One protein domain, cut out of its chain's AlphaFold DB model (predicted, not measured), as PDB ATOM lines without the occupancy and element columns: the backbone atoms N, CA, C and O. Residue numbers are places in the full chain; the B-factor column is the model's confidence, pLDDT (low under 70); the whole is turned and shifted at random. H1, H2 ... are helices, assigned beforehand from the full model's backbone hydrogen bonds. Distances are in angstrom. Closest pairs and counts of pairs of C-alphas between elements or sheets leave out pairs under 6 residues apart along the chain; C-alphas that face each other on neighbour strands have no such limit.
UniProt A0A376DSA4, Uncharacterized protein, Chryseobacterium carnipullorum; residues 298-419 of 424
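What this domain is: This is residues 298 to 419 of the 424 residues of an uncharacterized protein of Chryseobacterium carnipullorum (UniProt A0A376DSA4). A long rod: helix H1 runs most of its length, and the rest folds back along it, with H2 at one end, H3 running back from that end to the rod's middle, H4 crossing H1 there, and H5 along the first part of H1 toward the other end. The 122 printed residues hold five named helices, H1 to H5, and no named strand: all helix. It is extended, radius of gyration of the C-alphas 23.2 A, spans 75 by 23 by 23 A.

How they stand to each other: H1, residues 298 to 339, is the hub. H2, residues 341 to 349, touches H3, residues 357 to 381; closest C-alphas Phe 348 and Asp 358, 5.0 A. H1 touches H3 with residues 323 to 334 alone, opposite ways at a shallow tilt of 32 degrees, only just short of steep; closest C-alphas Pro 323 and Glu 376, 5.9 A. H4, residues 386 to 397, touches H1 about perpendicular, 84 degrees; closest C-alphas Ser 317 and Gly 392, 3.9 A. H5, residues 400 to 418, touches H1; closest C-alphas Lys 306 and Ile 408, 6.7 A. Every O i to N i+4 pair is within hydrogen-bond range in H2, H4 and H5, 34 of 38 in H1, 20 of 21 in H3.

Where its parts are: H1 spans 61.2 A from C-alpha 298 (159.309, 134.613, 94.391), H3 35.3 A, H5 27.4 A to C-alpha 418 (159.899, 133.747, 105.493).

The domain as a whole: The printed part has no cut and no long link; pLDDT is under 70 in 19 residues, among them 378 to 387.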
ATOM      1  N   LYS A 298     157.876 134.750  94.115       89.75
ATOM      2  CA  LYS A 298     159.309 134.613  94.391       89.75
ATOM      3  C   LYS A 298     160.127 135.256  93.277       89.75
ATOM      4  O   LYS A 298     161.001 136.071  93.564       89.75
ATOM      5  N   ASN A 299     159.851 134.916  92.020       88.31
ATOM      6  CA  ASN A 299     160.601 135.422  90.872       88.31
ATOM      7  C   ASN A 299     160.479 136.947  90.755       88.31
ATOM      8  O   ASN A 299     161.498 137.630  90.657       88.31
ATOM      9  N   ASN A 300     159.266 137.489  90.894       88.88
ATOM     10  CA  ASN A 300     159.017 138.930  90.900       88.88
ATOM     11  C   ASN A 300     159.761 139.637  92.043       88.88
ATOM     12  O   ASN A 300     160.385 140.680  91.827       88.88
ATOM     13  N   TYR A 301     159.753 139.067  93.254       87.06
ATOM     14  CA  TYR A 301     160.503 139.609  94.389       87.06
ATOM     15  C   TYR A 301     162.014 139.590  94.133       87.06
ATOM     16  O   TYR A 301     162.686 140.605  94.337       87.06
ATOM     17  N   LEU A 302     162.556 138.468  93.651       87.19
ATOM     18  CA  LEU A 302     163.982 138.331  93.351       87.19
ATOM     19  C   LEU A 302     164.422 139.285  92.239       87.19
ATOM     20  O   LEU A 302     165.479 139.906  92.367       87.19
ATOM     21  N   ASP A 303     163.620 139.468  91.192       86.38
ATOM     22  CA  ASP A 303     163.911 140.423  90.123       86.38
ATOM     23  C   ASP A 303     163.850 141.872  90.618       86.38
ATOM     24  O   ASP A 303     164.746 142.673  90.319       86.38
ATOM     25  N   LEU A 304     162.869 142.218  91.455       87.69
ATOM     26  CA  LEU A 304     162.797 143.543  92.066       87.69
ATOM     27  C   LEU A 304     164.007 143.806  92.976       87.69
ATOM     28  O   LEU A 304     164.649 144.853  92.863       87.69
ATOM     29  N   GLN A 305     164.401 142.839  93.806       86.81
ATOM     30  CA  GLN A 305     165.600 142.954  94.641       86.81
ATOM     31  C   GLN A 305     166.877 143.034  93.807       86.81
ATOM     32  O   GLN A 305     167.750 143.852  94.086       86.81
ATOM     33  N   LYS A 306     166.974 142.267  92.721       85.38
ATOM     34  CA  LYS A 306     168.092 142.330  91.776       85.38
ATOM     35  C   LYS A 306     168.207 143.704  91.135       85.38
ATOM     36  O   LYS A 306     169.308 144.253  91.070       85.38
ATOM     37  N   THR A 307     167.100 144.292  90.687       85.38
ATOM     38  CA  THR A 307     167.120 145.648  90.121       85.38
ATOM     39  C   THR A 307     167.495 146.703  91.164       85.38
ATOM     40  O   THR A 307     168.288 147.597  90.852       85.38
ATOM     41  N   ASN A 308     167.005 146.583  92.401       85.75
ATOM     42  CA  ASN A 308     167.355 147.478  93.505       85.75
ATOM     43  C   ASN A 308     168.824 147.350  93.912       85.75
ATOM     44  O   ASN A 308     169.513 148.363  94.007       85.75
ATOM     45  N   GLU A 309     169.348 146.133  94.045       83.19
ATOM     46  CA  GLU A 309     170.764 145.904  94.329       83.19
ATOM     47  C   GLU A 309     171.643 146.447  93.200       83.19
ATOM     48  O   GLU A 309     172.612 147.153  93.467       83.19
ATOM     49  N   ILE A 310     171.282 146.238  91.927       82.75
ATOM     50  CA  ILE A 310     172.001 146.844  90.792       82.75
ATOM     51  C   ILE A 310     172.006 148.377  90.897       82.75
ATOM     52  O   ILE A 310     173.041 149.003  90.641       82.75
ATOM     53  N   LYS A 311     170.880 149.004  91.262       84.00
ATOM     54  CA  LYS A 311     170.805 150.459  91.483       84.00
ATOM     55  C   LYS A 311     171.684 150.890  92.662       84.00
ATOM     56  O   LYS A 311     172.428 151.862  92.514       84.00
ATOM     57  N   ASN A 312     171.663 150.149  93.769       84.00
ATOM     58  CA  ASN A 312     172.497 150.390  94.945       84.00
ATOM     59  C   ASN A 312     173.983 150.308  94.587       84.00
ATOM     60  O   ASN A 312     174.712 151.268  94.818       84.00
ATOM     61  N   PHE A 313     174.425 149.240  93.919       81.56
ATOM     62  CA  PHE A 313     175.810 149.101  93.463       81.56
ATOM     63  C   PHE A 313     176.222 150.195  92.477       81.56
ATOM     64  O   PHE A 313     177.323 150.732  92.594       81.56
ATOM     65  N   LYS A 314     175.352 150.586  91.534       80.19
ATOM     66  CA  LYS A 314     175.615 151.725  90.637       80.19
ATOM     67  C   LYS A 314     175.758 153.038  91.411       80.19
ATOM     68  O   LYS A 314     176.655 153.821  91.102       80.19
ATOM     69  N   SER A 315     174.904 153.280  92.404       81.12
ATOM     70  CA  SER A 315     174.972 154.462  93.271       81.12
ATOM     71  C   SER A 315     176.261 154.473  94.100       81.12
ATOM     72  O   SER A 315     177.015 155.445  94.058       81.12
ATOM     73  N   SER A 316     176.589 153.354  94.749       80.31
ATOM     74  CA  SER A 316     177.839 153.154  95.490       80.31
ATOM     75  C   SER A 316     179.076 153.293  94.601       80.31
ATOM     76  O   SER A 316     180.077 153.870  95.011       80.31
ATOM     77  N   SER A 317     179.019 152.830  93.352       77.06
ATOM     78  CA  SER A 317     180.114 152.993  92.396       77.06
ATOM     79  C   SER A 317     180.304 154.452  91.986       77.06
ATOM     80  O   SER A 317     181.434 154.933  92.010       77.06
ATOM     81  N   LYS A 318     179.226 155.195  91.690       77.31
ATOM     82  CA  LYS A 318     179.309 156.649  91.447       77.31
ATOM     83  C   LYS A 318     179.894 157.383  92.653       77.31
ATOM     84  O   LYS A 318     180.703 158.291  92.479       77.31
ATOM     85  N   TYR A 319     179.506 156.962  93.855       74.50
ATOM     86  CA  TYR A 319     180.035 157.491  95.104       74.50
ATOM     87  C   TYR A 319     181.553 157.280  95.230       74.50
ATOM     88  O   TYR A 319     182.234 158.199  95.664       74.50
ATOM     89  N   CYS A 320     182.090 156.133  94.798       73.62
ATOM     90  CA  CYS A 320     183.535 155.858  94.799       73.62
ATOM     91  C   CYS A 320     184.299 156.505  93.634       73.62
ATOM     92  O   CYS A 320     185.436 156.928  93.813       73.62
ATOM     93  N   ILE A 321     183.705 156.589  92.441       74.88
ATOM     94  CA  ILE A 321     184.368 157.160  91.256       74.88
ATOM     95  C   ILE A 321     184.530 158.671  91.399       74.88
ATOM     96  O   ILE A 321     185.562 159.207  91.014       74.88
ATOM     97  N   ARG A 322     183.537 159.365  91.963       74.12
ATOM     98  CA  ARG A 322     183.565 160.823  92.122       74.12
ATOM     99  C   ARG A 322     184.843 161.337  92.813       74.12
ATOM    100  O   ARG A 322     185.480 162.181  92.195       74.12
ATOM    101  N   PRO A 323     185.267 160.832  93.987       72.31
ATOM    102  CA  PRO A 323     186.509 161.265  94.623       72.31
ATOM    103  C   PRO A 323     187.764 160.861  93.838       72.31
ATOM    104  O   PRO A 323     188.727 161.615  93.810       72.31
ATOM    105  N   ILE A 324     187.760 159.714  93.142       73.19
ATOM    106  CA  ILE A 324     188.874 159.332  92.252       73.19
ATOM    107  C   ILE A 324     189.019 160.357  91.120       73.19
ATOM    108  O   ILE A 324     190.124 160.795  90.818       73.19
ATOM    109  N   VAL A 325     187.902 160.767  90.515       78.06
ATOM    110  CA  VAL A 325     187.879 161.770  89.445       78.06
ATOM    111  C   VAL A 325     188.228 163.155  89.980       78.06
ATOM    112  O   VAL A 325     189.023 163.840  89.348       78.06
ATOM    113  N   THR A 326     187.695 163.580  91.132       76.38
ATOM    114  CA  THR A 326     188.050 164.889  91.701       76.38
ATOM    115  C   THR A 326     189.519 164.943  92.092       76.38
ATOM    116  O   THR A 326     190.158 165.944  91.795       76.38
ATOM    117  N   LEU A 327     190.080 163.869  92.657       75.50
ATOM    118  CA  LEU A 327     191.508 163.779  92.955       75.50
ATOM    119  C   LEU A 327     192.368 163.764  91.699       75.50
ATOM    120  O   LEU A 327     193.390 164.435  91.649       75.50
ATOM    121  N   PHE A 328     191.958 163.038  90.661       78.81
ATOM    122  CA  PHE A 328     192.660 163.078  89.385       78.81
ATOM    123  C   PHE A 328     192.637 164.492  88.787       78.81
ATOM    124  O   PHE A 328     193.678 165.016  88.396       78.81
ATOM    125  N   CYS A 329     191.475 165.152  88.789       77.81
ATOM    126  CA  CYS A 329     191.343 166.534  88.346       77.81
ATOM    127  C   CYS A 329     192.202 167.484  89.187       77.81
ATOM    128  O   CYS A 329     192.869 168.331  88.608       77.81
ATOM    129  N   THR A 330     192.246 167.354  90.515       76.50
ATOM    130  CA  THR A 330     193.089 168.221  91.353       76.50
ATOM    131  C   THR A 330     194.573 167.952  91.120       76.50
ATOM    132  O   THR A 330     195.326 168.907  90.972       76.50
ATOM    133  N   ILE A 331     194.999 166.694  90.973       79.44
ATOM    134  CA  ILE A 331     196.388 166.335  90.635       79.44
ATOM    135  C   ILE A 331     196.808 166.901  89.272       79.44
ATOM    136  O   ILE A 331     197.963 167.276  89.110       79.44
ATOM    137  N   VAL A 332     195.903 166.989  88.294       81.25
ATOM    138  CA  VAL A 332     196.207 167.554  86.966       81.25
ATOM    139  C   VAL A 332     196.130 169.087  86.960       81.25
ATOM    140  O   VAL A 332     196.980 169.748  86.363       81.25
ATOM    141  N   ILE A 333     195.127 169.669  87.622       79.88
ATOM    142  CA  ILE A 333     194.866 171.117  87.623       79.88
ATOM    143  C   ILE A 333     195.856 171.858  88.525       79.88
ATOM    144  O   ILE A 333     196.283 172.950  88.166       79.88
ATOM    145  N   LEU A 334     196.262 171.289  89.664       80.31
ATOM    146  CA  LEU A 334     197.132 171.966  90.632       80.31
ATOM    147  C   LEU A 334     198.535 172.290  90.066       80.31
ATOM    148  O   LEU A 334     198.978 173.425  90.231       80.31
ATOM    149  N   PRO A 335     199.232 171.392  89.341       81.38
ATOM    150  CA  PRO A 335     200.510 171.717  88.703       81.38
ATOM    151  C   PRO A 335     200.369 172.736  87.571       81.38
ATOM    152  O   PRO A 335     201.238 173.592  87.406       81.38
ATOM    153  N   LEU A 336     199.277 172.675  86.799       80.75
ATOM    154  CA  LEU A 336     198.970 173.685  85.783       80.75
ATOM    155  C   LEU A 336     198.751 175.053  86.434       80.75
ATOM    156  O   LEU A 336     199.339 176.037  86.000       80.75
ATOM    157  N   TYR A 337     197.967 175.095  87.508       81.31
ATOM    158  CA  TYR A 337     197.729 176.292  88.298       81.31
ATOM    159  C   TYR A 337     199.037 176.898  88.822       81.31
ATOM    160  O   TYR A 337     199.271 178.088  88.640       81.31
ATOM    161  N   LEU A 338     199.928 176.075  89.386       80.88
ATOM    162  CA  LEU A 338     201.243 176.520  89.857       80.88
ATOM    163  C   LEU A 338     202.129 177.036  88.714       80.88
ATOM    164  O   LEU A 338     202.785 178.062  88.866       80.88
ATOM    165  N   LYS A 339     202.128 176.376  87.549       84.06
ATOM    166  CA  LYS A 339     202.903 176.816  86.376       84.06
ATOM    167  C   LYS A 339     202.415 178.153  85.808       84.06
ATOM    168  O   LYS A 339     203.214 178.916  85.273       84.06
ATOM    169  N   PHE A 340     201.115 178.417  85.882       81.19
ATOM    170  CA  PHE A 340     200.493 179.645  85.385       81.19
ATOM    171  C   PHE A 340     200.242 180.687  86.482       81.19
ATOM    172  O   PHE A 340     199.590 181.693  86.211       81.19
ATOM    173  N   PHE A 341     200.780 180.477  87.687       80.69
ATOM    174  CA  PHE A 341     200.521 181.310  88.859       80.69
ATOM    175  C   PHE A 341     200.795 182.794  88.596       80.69
ATOM    176  O   PHE A 341     199.920 183.621  88.837       80.69
ATOM    177  N   ASP A 342     201.954 183.117  88.014       78.12
ATOM    178  CA  ASP A 342     202.328 184.505  87.722       78.12
ATOM    179  C   ASP A 342     201.370 185.153  86.713       78.12
ATOM    180  O   ASP A 342     200.887 186.255  86.941       78.12
ATOM    181  N   LYS A 343     200.971 184.427  85.657       80.44
ATOM    182  CA  LYS A 343     200.008 184.938  84.661       80.44
ATOM    183  C   LYS A 343     198.607 185.151  85.235       80.44
ATOM    184  O   LYS A 343     197.915 186.081  84.834       80.44
ATOM    185  N   ILE A 344     198.166 184.272  86.136       77.62
ATOM    186  CA  ILE A 344     196.866 184.399  86.810       77.62
ATOM    187  C   ILE A 344     196.891 185.599  87.761       77.62
ATOM    188  O   ILE A 344     195.936 186.372  87.803       77.62
ATOM    189  N   LYS A 345     197.995 185.785  88.488       76.56
ATOM    190  CA  LYS A 345     198.195 186.934  89.369       76.56
ATOM    191  C   LYS A 345     198.197 188.249  88.582       76.56
ATOM    192  O   LYS A 345     197.484 189.176  88.966       76.56
ATOM    193  N   ASP A 346     198.916 188.301  87.460       77.88
ATOM    194  CA  ASP A 346     198.947 189.467  86.572       77.88
ATOM    195  C   ASP A 346     197.541 189.805  86.049       77.88
ATOM    196  O   ASP A 346     197.129 190.962  86.100       77.88
ATOM    197  N   PHE A 347     196.755 188.799  85.654       78.69
ATOM    198  CA  PHE A 347     195.360 188.990  85.242       78.69
ATOM    199  C   PHE A 347     194.501 189.648  86.336       78.69
ATOM    200  O   PHE A 347     193.725 190.557  86.051       78.69
ATOM    201  N   PHE A 348     194.646 189.251  87.605       74.00
ATOM    202  CA  PHE A 348     193.910 189.889  88.706       74.00
ATOM    203  C   PHE A 348     194.434 191.286  89.069       74.00
ATOM    204  O   PHE A 348     193.673 192.097  89.606       74.00
ATOM    205  N   SER A 349     195.693 191.598  88.751       69.88
ATOM    206  CA  SER A 349     196.268 192.929  88.977       69.88
ATOM    207  C   SER A 349     195.601 194.016  88.120       69.88
ATOM    208  O   SER A 349     195.426 195.146  88.587       69.88
ATOM    209  N   GLU A 350     195.115 193.667  86.920       74.81
ATOM    210  CA  GLU A 350     194.387 194.587  86.028       74.81
ATOM    211  C   GLU A 350     193.066 195.086  86.639       74.81
ATOM    212  O   GLU A 350     192.643 196.216  86.388       74.81
ATOM    213  N   TYR A 351     192.440 194.288  87.510       72.81
ATOM    214  CA  TYR A 351     191.149 194.594  88.132       72.81
ATOM    215  C   TYR A 351     191.240 195.489  89.387       72.81
ATOM    216  O   TYR A 351     190.218 195.747  90.021       72.81
ATOM    217  N   LYS A 352     192.433 196.001  89.742       66.94
ATOM    218  CA  LYS A 352     192.667 196.990  90.823       66.94
ATOM    219  C   LYS A 352     191.996 196.640  92.165       66.94
ATOM    220  O   LYS A 352     191.408 197.495  92.823       66.94
ATOM    221  N   LEU A 353     192.134 195.391  92.609       62.88
ATOM    222  CA  LEU A 353     191.485 194.833  93.809       62.88
ATOM    223  C   LEU A 353     192.064 195.313  95.168       62.88
ATOM    224  O   LEU A 353     191.874 194.663  96.192       62.88
ATOM    225  N   GLY A 354     192.735 196.468  95.210       68.00
ATOM    226  CA  GLY A 354     193.359 197.024  96.416       68.00
ATOM    227  C   GLY A 354     194.771 196.486  96.699       68.00
ATOM    228  O   GLY A 354     195.257 195.599  95.992       68.00
ATOM    229  N   PRO A 355     195.468 197.033  97.716       60.28
ATOM    230  CA  PRO A 355     196.800 196.570  98.090       60.28
ATOM    231  C   PRO A 355     196.695 195.111  98.553       60.28
ATOM    232  O   PRO A 355     195.984 194.822  99.511       60.28
ATOM    233  N   TYR A 356     197.377 194.203  97.848       70.56
ATOM    234  CA  TYR A 356     197.372 192.739  98.042       70.56
ATOM    235  C   TYR A 356     196.145 191.961  97.520       70.56
ATOM    236  O   TYR A 356     196.071 190.747  97.724       70.56
ATOM    237  N   GLY A 357     195.196 192.604  96.829       71.38
ATOM    238  CA  GLY A 357     193.972 191.941  96.352       71.38
ATOM    239  C   GLY A 357     194.199 190.839  95.305       71.38
ATOM    240  O   GLY A 357     193.518 189.815  95.324       71.38
ATOM    241  N   ASP A 358     195.197 191.009  94.440       74.44
ATOM    242  CA  ASP A 358     195.638 190.051  93.417       74.44
ATOM    243  C   ASP A 358     196.185 188.750  94.032       74.44
ATOM    244  O   ASP A 358     195.820 187.635  93.641       74.44
ATOM    245  N   LEU A 359     197.026 188.893  95.055       77.00
ATOM    246  CA  LEU A 359     197.660 187.785  95.756       77.00
ATOM    247  C   LEU A 359     196.643 187.040  96.631       77.00
ATOM    248  O   LEU A 359     196.641 185.809  96.653       77.00
ATOM    249  N   ILE A 360     195.727 187.765  97.282       78.62
ATOM    250  CA  ILE A 360     194.639 187.179  98.076       78.62
ATOM    251  C   ILE A 360     193.665 186.395  97.183       78.62
ATOM    252  O   ILE A 360     193.341 185.256  97.516       78.62
ATOM    253  N   ALA A 361     193.235 186.940  96.039       77.25
ATOM    254  CA  ALA A 361     192.326 186.245  95.118       77.25
ATOM    255  C   ALA A 361     192.929 184.929  94.596       77.25
ATOM    256  O   ALA A 361     192.275 183.883  94.599       77.25
ATOM    257  N   THR A 362     194.212 184.965  94.236       78.94
ATOM    258  CA  THR A 362     194.969 183.789  93.788       78.94
ATOM    259  C   THR A 362     195.126 182.771  94.936       78.94
ATOM    260  O   THR A 362     194.881 181.575  94.772       78.94
ATOM    261  N   LEU A 363     195.420 183.204  96.165       81.00
ATOM    262  CA  LEU A 363     195.456 182.291  97.319       81.00
ATOM    263  C   LEU A 363     194.088 181.675  97.646       81.00
ATOM    264  O   LEU A 363     194.030 180.498  97.995       81.00
ATOM    265  N   ILE A 364     192.983 182.410  97.486       83.25
ATOM    266  CA  ILE A 364     191.626 181.883  97.701       83.25
ATOM    267  C   ILE A 364     191.325 180.739  96.726       83.25
ATOM    268  O   ILE A 364     190.814 179.704  97.154       83.25
ATOM    269  N   ILE A 365     191.681 180.869  95.443       81.44
ATOM    270  CA  ILE A 365     191.501 179.789  94.454       81.44
ATOM    271  C   ILE A 365     192.296 178.544  94.869       81.44
ATOM    272  O   ILE A 365     191.771 177.428  94.832       81.44
ATOM    273  N   PHE A 366     193.536 178.726  95.327       81.50
ATOM    274  CA  PHE A 366     194.369 177.626  95.816       81.50
ATOM    275  C   PHE A 366     193.787 176.953  97.069       81.50
ATOM    276  O   PHE A 366     193.765 175.722  97.157       81.50
ATOM    277  N   ILE A 367     193.274 177.742  98.018       83.69
ATOM    278  CA  ILE A 367     192.610 177.245  99.229       83.69
ATOM    279  C   ILE A 367     191.320 176.499  98.872       83.69
ATOM    280  O   ILE A 367     191.058 175.452  99.455       83.69
ATOM    281  N   LEU A 368     190.541 176.965  97.893       83.06
ATOM    282  CA  LEU A 368     189.336 176.271  97.429       83.06
ATOM    283  C   LEU A 368     189.671 174.939  96.739       83.06
ATOM    284  O   LEU A 368     189.042 173.921  97.031       83.06
ATOM    285  N   LEU A 369     190.688 174.902  95.872       78.81
ATOM    286  CA  LEU A 369     191.141 173.667  95.216       78.81
ATOM    287  C   LEU A 369     191.711 172.657  96.223       78.81
ATOM    288  O   LEU A 369     191.373 171.473  96.184       78.81
ATOM    289  N   SER A 370     192.529 173.125  97.164       77.12
ATOM    290  CA  SER A 370     193.105 172.274  98.207       77.12
ATOM    291  C   SER A 370     192.044 171.827  99.213       77.12
ATOM    292  O   SER A 370     191.998 170.659  99.582       77.12
ATOM    293  N   GLY A 371     191.137 172.722  99.607       79.69
ATOM    294  CA  GLY A 371     190.044 172.446 100.537       79.69
ATOM    295  C   GLY A 371     189.018 171.463  99.976       79.69
ATOM    296  O   GLY A 371     188.575 170.576 100.699       79.69
ATOM    297  N   THR A 372     188.689 171.545  98.683       77.50
ATOM    298  CA  THR A 372     187.813 170.561  98.017       77.50
ATOM    299  C   THR A 372     188.469 169.184  97.919       77.50
ATOM    300  O   THR A 372     187.810 168.183  98.205       77.50
ATOM    301  N   ALA A 373     189.768 169.110  97.606       73.88
ATOM    302  CA  ALA A 373     190.518 167.853  97.628       73.88
ATOM    303  C   ALA A 373     190.559 167.239  99.039       73.88
ATOM    304  O   ALA A 373     190.304 166.049  99.216       73.88
ATOM    305  N   LEU A 374     190.833 168.061 100.053       74.12
ATOM    306  CA  LEU A 374     190.965 167.634 101.444       74.12
ATOM    307  C   LEU A 374     189.609 167.212 102.037       74.12
ATOM    308  O   LEU A 374     189.540 166.213 102.750       74.12
ATOM    309  N   TYR A 375     188.518 167.892 101.666       77.31
ATOM    310  CA  TYR A 375     187.147 167.500 102.007       77.31
ATOM    311  C   TYR A 375     186.740 166.164 101.364       77.31
ATOM    312  O   TYR A 375     186.173 165.311 102.045       77.31
ATOM    313  N   GLU A 376     187.057 165.942 100.083       72.31
ATOM    314  CA  GLU A 376     186.748 164.676  99.399       72.31
ATOM    315  C   GLU A 376     187.582 163.501  99.948       72.31
ATOM    316  O   GLU A 376     187.053 162.397 100.094       72.31
ATOM    317  N   ILE A 377     188.848 163.723 100.332       70.00
ATOM    318  CA  ILE A 377     189.676 162.698 100.989       70.00
ATOM    319  C   ILE A 377     189.151 162.428 102.401       70.00
ATOM    320  O   ILE A 377     188.695 161.323 102.687       70.00
ATOM    321  N   ILE A 378     189.196 163.413 103.299       66.25
ATOM    322  CA  ILE A 378     188.977 163.188 104.737       66.25
ATOM    323  C   ILE A 378     187.493 162.962 105.045       66.25
ATOM    324  O   ILE A 378     187.144 162.047 105.793       66.25
ATOM    325  N   GLY A 379     186.607 163.747 104.431       62.78
ATOM    326  CA  GLY A 379     185.174 163.711 104.711       62.78
ATOM    327  C   GLY A 379     184.475 162.432 104.248       62.78
ATOM    328  O   GLY A 379     183.443 162.079 104.812       62.78
ATOM    329  N   ARG A 380     185.017 161.715 103.250       61.66
ATOM    330  CA  ARG A 380     184.343 160.541 102.659       61.66
ATOM    331  C   ARG A 380     185.117 159.226 102.707       61.66
ATOM    332  O   ARG A 380     184.499 158.165 102.629       61.66
ATOM    333  N   THR A 381     186.440 159.243 102.873       60.50
ATOM    334  CA  THR A 381     187.169 157.984 103.124       60.50
ATOM    335  C   THR A 381     187.102 157.562 104.591       60.50
ATOM    336  O   THR A 381     187.064 156.364 104.863       60.50
ATOM    337  N   TYR A 382     187.031 158.520 105.524       54.97
ATOM    338  CA  TYR A 382     187.134 158.242 106.962       54.97
ATOM    339  C   TYR A 382     185.791 158.277 107.714       54.97
ATOM    340  O   TYR A 382     185.621 157.535 108.678       54.97
ATOM    341  N   PHE A 383     184.817 159.083 107.265       56.91
ATOM    342  CA  PHE A 383     183.565 159.337 108.002       56.91
ATOM    343  C   PHE A 383     182.295 158.661 107.446       56.91
ATOM    344  O   PHE A 383     181.218 158.853 108.005       56.91
ATOM    345  N   THR A 384     182.367 157.846 106.387       61.72
ATOM    346  CA  THR A 384     181.159 157.313 105.715       61.72
ATOM    347  C   THR A 384     181.161 155.802 105.473       61.72
ATOM    348  O   THR A 384     182.211 155.188 105.316       61.72
ATOM    349  N   ASP A 385     179.942 155.233 105.442       63.91
ATOM    350  CA  ASP A 385     179.563 153.817 105.256       63.91
ATOM    351  C   ASP A 385     180.655 152.926 104.638       63.91
ATOM    352  O   ASP A 385     180.799 152.839 103.410       63.91
ATOM    353  N   LYS A 386     181.370 152.178 105.495       68.88
ATOM    354  CA  LYS A 386     182.368 151.171 105.085       68.88
ATOM    355  C   LYS A 386     181.805 150.206 104.036       68.88
ATOM    356  O   LYS A 386     182.516 149.787 103.122       68.88
ATOM    357  N   GLU A 387     180.514 149.890 104.128       69.38
ATOM    358  CA  GLU A 387     179.828 149.015 103.177       69.38
ATOM    359  C   GLU A 387     179.624 149.644 101.798       69.38
ATOM    360  O   GLU A 387     179.827 148.964 100.793       69.38
ATOM    361  N   LYS A 388     179.285 150.938 101.707       71.50
ATOM    362  CA  LYS A 388     179.112 151.623 100.411       71.50
ATOM    363  C   LYS A 388     180.430 151.715  99.656       71.50
ATOM    364  O   LYS A 388     180.441 151.487  98.448       71.50
ATOM    365  N   VAL A 389     181.531 151.984 100.358       69.12
ATOM    366  CA  VAL A 389     182.872 152.031  99.756       69.12
ATOM    367  C   VAL A 389     183.311 150.639  99.296       69.12
ATOM    368  O   VAL A 389     183.729 150.474  98.149       69.12
ATOM    369  N   LYS A 390     183.132 149.614 100.142       72.25
ATOM    370  CA  LYS A 390     183.424 148.215  99.795       72.25
ATOM    371  C   LYS A 390     182.628 147.767  98.567       72.25
ATOM    372  O   LYS A 390     183.220 147.264  97.618       72.25
ATOM    373  N   ASN A 391     181.315 148.003  98.550       72.25
ATOM    374  CA  ASN A 391     180.421 147.632  97.450       72.25
ATOM    375  C   ASN A 391     180.731 148.403  96.156       72.25
ATOM    376  O   ASN A 391     180.711 147.817  95.074       72.25
ATOM    377  N   GLY A 392     181.054 149.696  96.257       72.44
ATOM    378  CA  GLY A 392     181.406 150.539  95.115       72.44
ATOM    379  C   GLY A 392     182.729 150.142  94.457       72.44
ATOM    380  O   GLY A 392     182.772 149.992  93.237       72.44
ATOM    381  N   LEU A 393     183.783 149.896  95.243       71.56
ATOM    382  CA  LEU A 393     185.077 149.425  94.728       71.56
ATOM    383  C   LEU A 393     184.965 148.021  94.121       71.56
ATOM    384  O   LEU A 393     185.437 147.788  93.009       71.56
ATOM    385  N   TYR A 394     184.277 147.094  94.792       71.44
ATOM    386  CA  TYR A 394     184.088 145.741  94.261       71.44
ATOM    387  C   TYR A 394     183.279 145.744  92.952       71.44
ATOM    388  O   TYR A 394     183.585 144.967  92.051       71.44
ATOM    389  N   TRP A 395     182.292 146.636  92.791       75.62
ATOM    390  CA  TRP A 395     181.545 146.800  91.534       75.62
ATOM    391  C   TRP A 395     182.416 147.261  90.353       75.62
ATOM    392  O   TRP A 395     182.153 146.904  89.199       75.62
ATOM    393  N   ILE A 396     183.442 148.063  90.642       71.12
ATOM    394  CA  ILE A 396     184.367 148.615  89.649       71.12
ATOM    395  C   ILE A 396     185.397 147.559  89.224       71.12
ATOM    396  O   ILE A 396     185.645 147.417  88.030       71.12
ATOM    397  N   PHE A 397     185.949 146.798  90.176       68.81
ATOM    398  CA  PHE A 397     187.076 145.887  89.931       68.81
ATOM    399  C   PHE A 397     186.700 144.409  89.701       68.81
ATOM    400  O   PHE A 397     187.508 143.660  89.157       68.81
ATOM    401  N   SER A 398     185.507 143.951  90.099       69.44
ATOM    402  CA  SER A 398     185.136 142.523  90.045       69.44
ATOM    403  C   SER A 398     184.152 142.156  88.921       69.44
ATOM    404  O   SER A 398     183.527 143.005  88.280       69.44
ATOM    405  N   LYS A 399     183.959 140.842  88.698       70.62
ATOM    406  CA  LYS A 399     182.937 140.292  87.785       70.62
ATOM    407  C   LYS A 399     181.527 140.532  88.351       70.62
ATOM    408  O   LYS A 399     180.981 139.671  89.039       70.62
ATOM    409  N   ARG A 400     180.930 141.675  87.988       71.19
ATOM    410  CA  ARG A 400     179.591 142.177  88.384       71.19
ATOM    411  C   ARG A 400     178.504 141.101  88.537       71.19
ATOM    412  O   ARG A 400     177.741 141.139  89.496       71.19
ATOM    413  N   LYS A 401     178.459 140.123  87.625       67.44
ATOM    414  CA  LYS A 401     177.464 139.038  87.606       67.44
ATOM    415  C   LYS A 401     177.533 138.128  88.847       67.44
ATOM    416  O   LYS A 401     176.515 137.928  89.498       67.44
ATOM    417  N   LYS A 402     178.733 137.675  89.236       72.81
ATOM    418  CA  LYS A 402     178.927 136.734  90.360       72.81
ATOM    419  C   LYS A 402     178.547 137.329  91.717       72.81
ATOM    420  O   LYS A 402     178.134 136.613  92.622       72.81
ATOM    421  N   LEU A 403     178.716 138.641  91.872       72.81
ATOM    422  CA  LEU A 403     178.437 139.326  93.132       72.81
ATOM    423  C   LEU A 403     176.934 139.523  93.357       72.81
ATOM    424  O   LEU A 403     176.447 139.314  94.466       72.81
ATOM    425  N   ILE A 404     176.207 139.865  92.290       74.44
ATOM    426  CA  ILE A 404     174.743 139.927  92.313       74.44
ATOM    427  C   ILE A 404     174.173 138.530  92.579       74.44
ATOM    428  O   ILE A 404     173.327 138.390  93.450       74.44
ATOM    429  N   GLU A 405     174.672 137.495  91.897       78.44
ATOM    430  CA  GLU A 405     174.224 136.108  92.102       78.44
ATOM    431  C   GLU A 405     174.382 135.650  93.559       78.44
ATOM    432  O   GLU A 405     173.462 135.054  94.112       78.44
ATOM    433  N   LYS A 406     175.504 135.984  94.217       81.38
ATOM    434  CA  LYS A 406     175.724 135.623  95.625       81.38
ATOM    435  C   LYS A 406     174.726 136.304  96.569       81.38
ATOM    436  O   LYS A 406     174.129 135.627  97.400       81.38
ATOM    437  N   LYS A 407     174.516 137.619  96.426       79.06
ATOM    438  CA  LYS A 407     173.544 138.354  97.254       79.06
ATOM    439  C   LYS A 407     172.106 137.912  96.997       79.06
ATOM    440  O   LYS A 407     171.343 137.757  97.941       79.06
ATOM    441  N   ILE A 408     171.741 137.678  95.737       83.81
ATOM    442  CA  ILE A 408     170.404 137.196  95.377       83.81
ATOM    443  C   ILE A 408     170.170 135.782  95.909       83.81
ATOM    444  O   ILE A 408     169.083 135.516  96.396       83.81
ATOM    445  N   SER A 409     171.187 134.915  95.928       82.81
ATOM    446  CA  SER A 409     171.085 133.592  96.559       82.81
ATOM    447  C   SER A 409     170.870 133.669  98.079       82.81
ATOM    448  O   SER A 409     170.111 132.879  98.635       82.81
ATOM    449  N   GLU A 410     171.505 134.621  98.771       84.00
ATOM    450  CA  GLU A 410     171.268 134.859 100.203       84.00
ATOM    451  C   GLU A 410     169.847 135.395 100.461       84.00
ATOM    452  O   GLU A 410     169.164 134.910 101.364       84.00
ATOM    453  N   ILE A 411     169.372 136.323  99.625       83.50
ATOM    454  CA  ILE A 411     168.008 136.874  99.678       83.50
ATOM    455  C   ILE A 411     166.960 135.800  99.353       83.50
ATOM    456  O   ILE A 411     165.930 135.730 100.016       83.50
ATOM    457  N   GLU A 412     167.222 134.927  98.381       86.00
ATOM    458  CA  GLU A 412     166.347 133.804  98.036       86.00
ATOM    459  C   GLU A 412     166.199 132.831  99.206       86.00
ATOM    460  O   GLU A 412     165.083 132.439  99.540       86.00
ATOM    461  N   LYS A 413     167.298 132.495  99.891       86.25
ATOM    462  CA  LYS A 413     167.241 131.657 101.099       86.25
ATOM    463  C   LYS A 413     166.396 132.299 102.197       86.25
ATOM    464  O   LYS A 413     165.597 131.609 102.820       86.25
ATOM    465  N   GLN A 414     166.542 133.606 102.421       84.75
ATOM    466  CA  GLN A 414     165.722 134.334 103.396       84.75
ATOM    467  C   GLN A 414     164.245 134.383 102.988       84.75
ATOM    468  O   GLN A 414     163.374 134.213 103.837       84.75
ATOM    469  N   TYR A 415     163.956 134.563 101.697       85.12
ATOM    470  CA  TYR A 415     162.592 134.546 101.178       85.12
ATOM    471  C   TYR A 415     161.926 133.187 101.405       85.12
ATOM    472  O   TYR A 415     160.813 133.150 101.909       85.12
ATOM    473  N   ILE A 416     162.616 132.080 101.115       85.19
ATOM    474  CA  ILE A 416     162.088 130.720 101.322       85.19
ATOM    475  C   ILE A 416     161.814 130.440 102.810       85.19
ATOM    476  O   ILE A 416     160.847 129.760 103.131       85.19
ATOM    477  N   ILE A 417     162.632 130.977 103.723       83.81
ATOM    478  CA  ILE A 417     162.405 130.847 105.174       83.81
ATOM    479  C   ILE A 417     161.164 131.636 105.612       83.81
ATOM    480  O   ILE A 417     160.361 131.136 106.394       83.81
ATOM    481  N   ASN A 418     161.004 132.862 105.110       81.25
ATOM    482  CA  ASN A 418     159.899 133.747 105.493       81.25
ATOM    483  C   ASN A 418     158.578 133.397 104.785       81.25
ATOM    484  O   ASN A 418     157.502 133.696 105.297       81.25
ATOM    485  N   HIS A 419     158.665 132.769 103.613       84.56
ATOM    486  CA  HIS A 419     157.551 132.346 102.774       84.56
ATOM    487  C   HIS A 419     157.775 130.889 102.353       84.56
ATOM    488  O   HIS A 419     158.239 130.639 101.233       84.56
TER     489      HIS A 419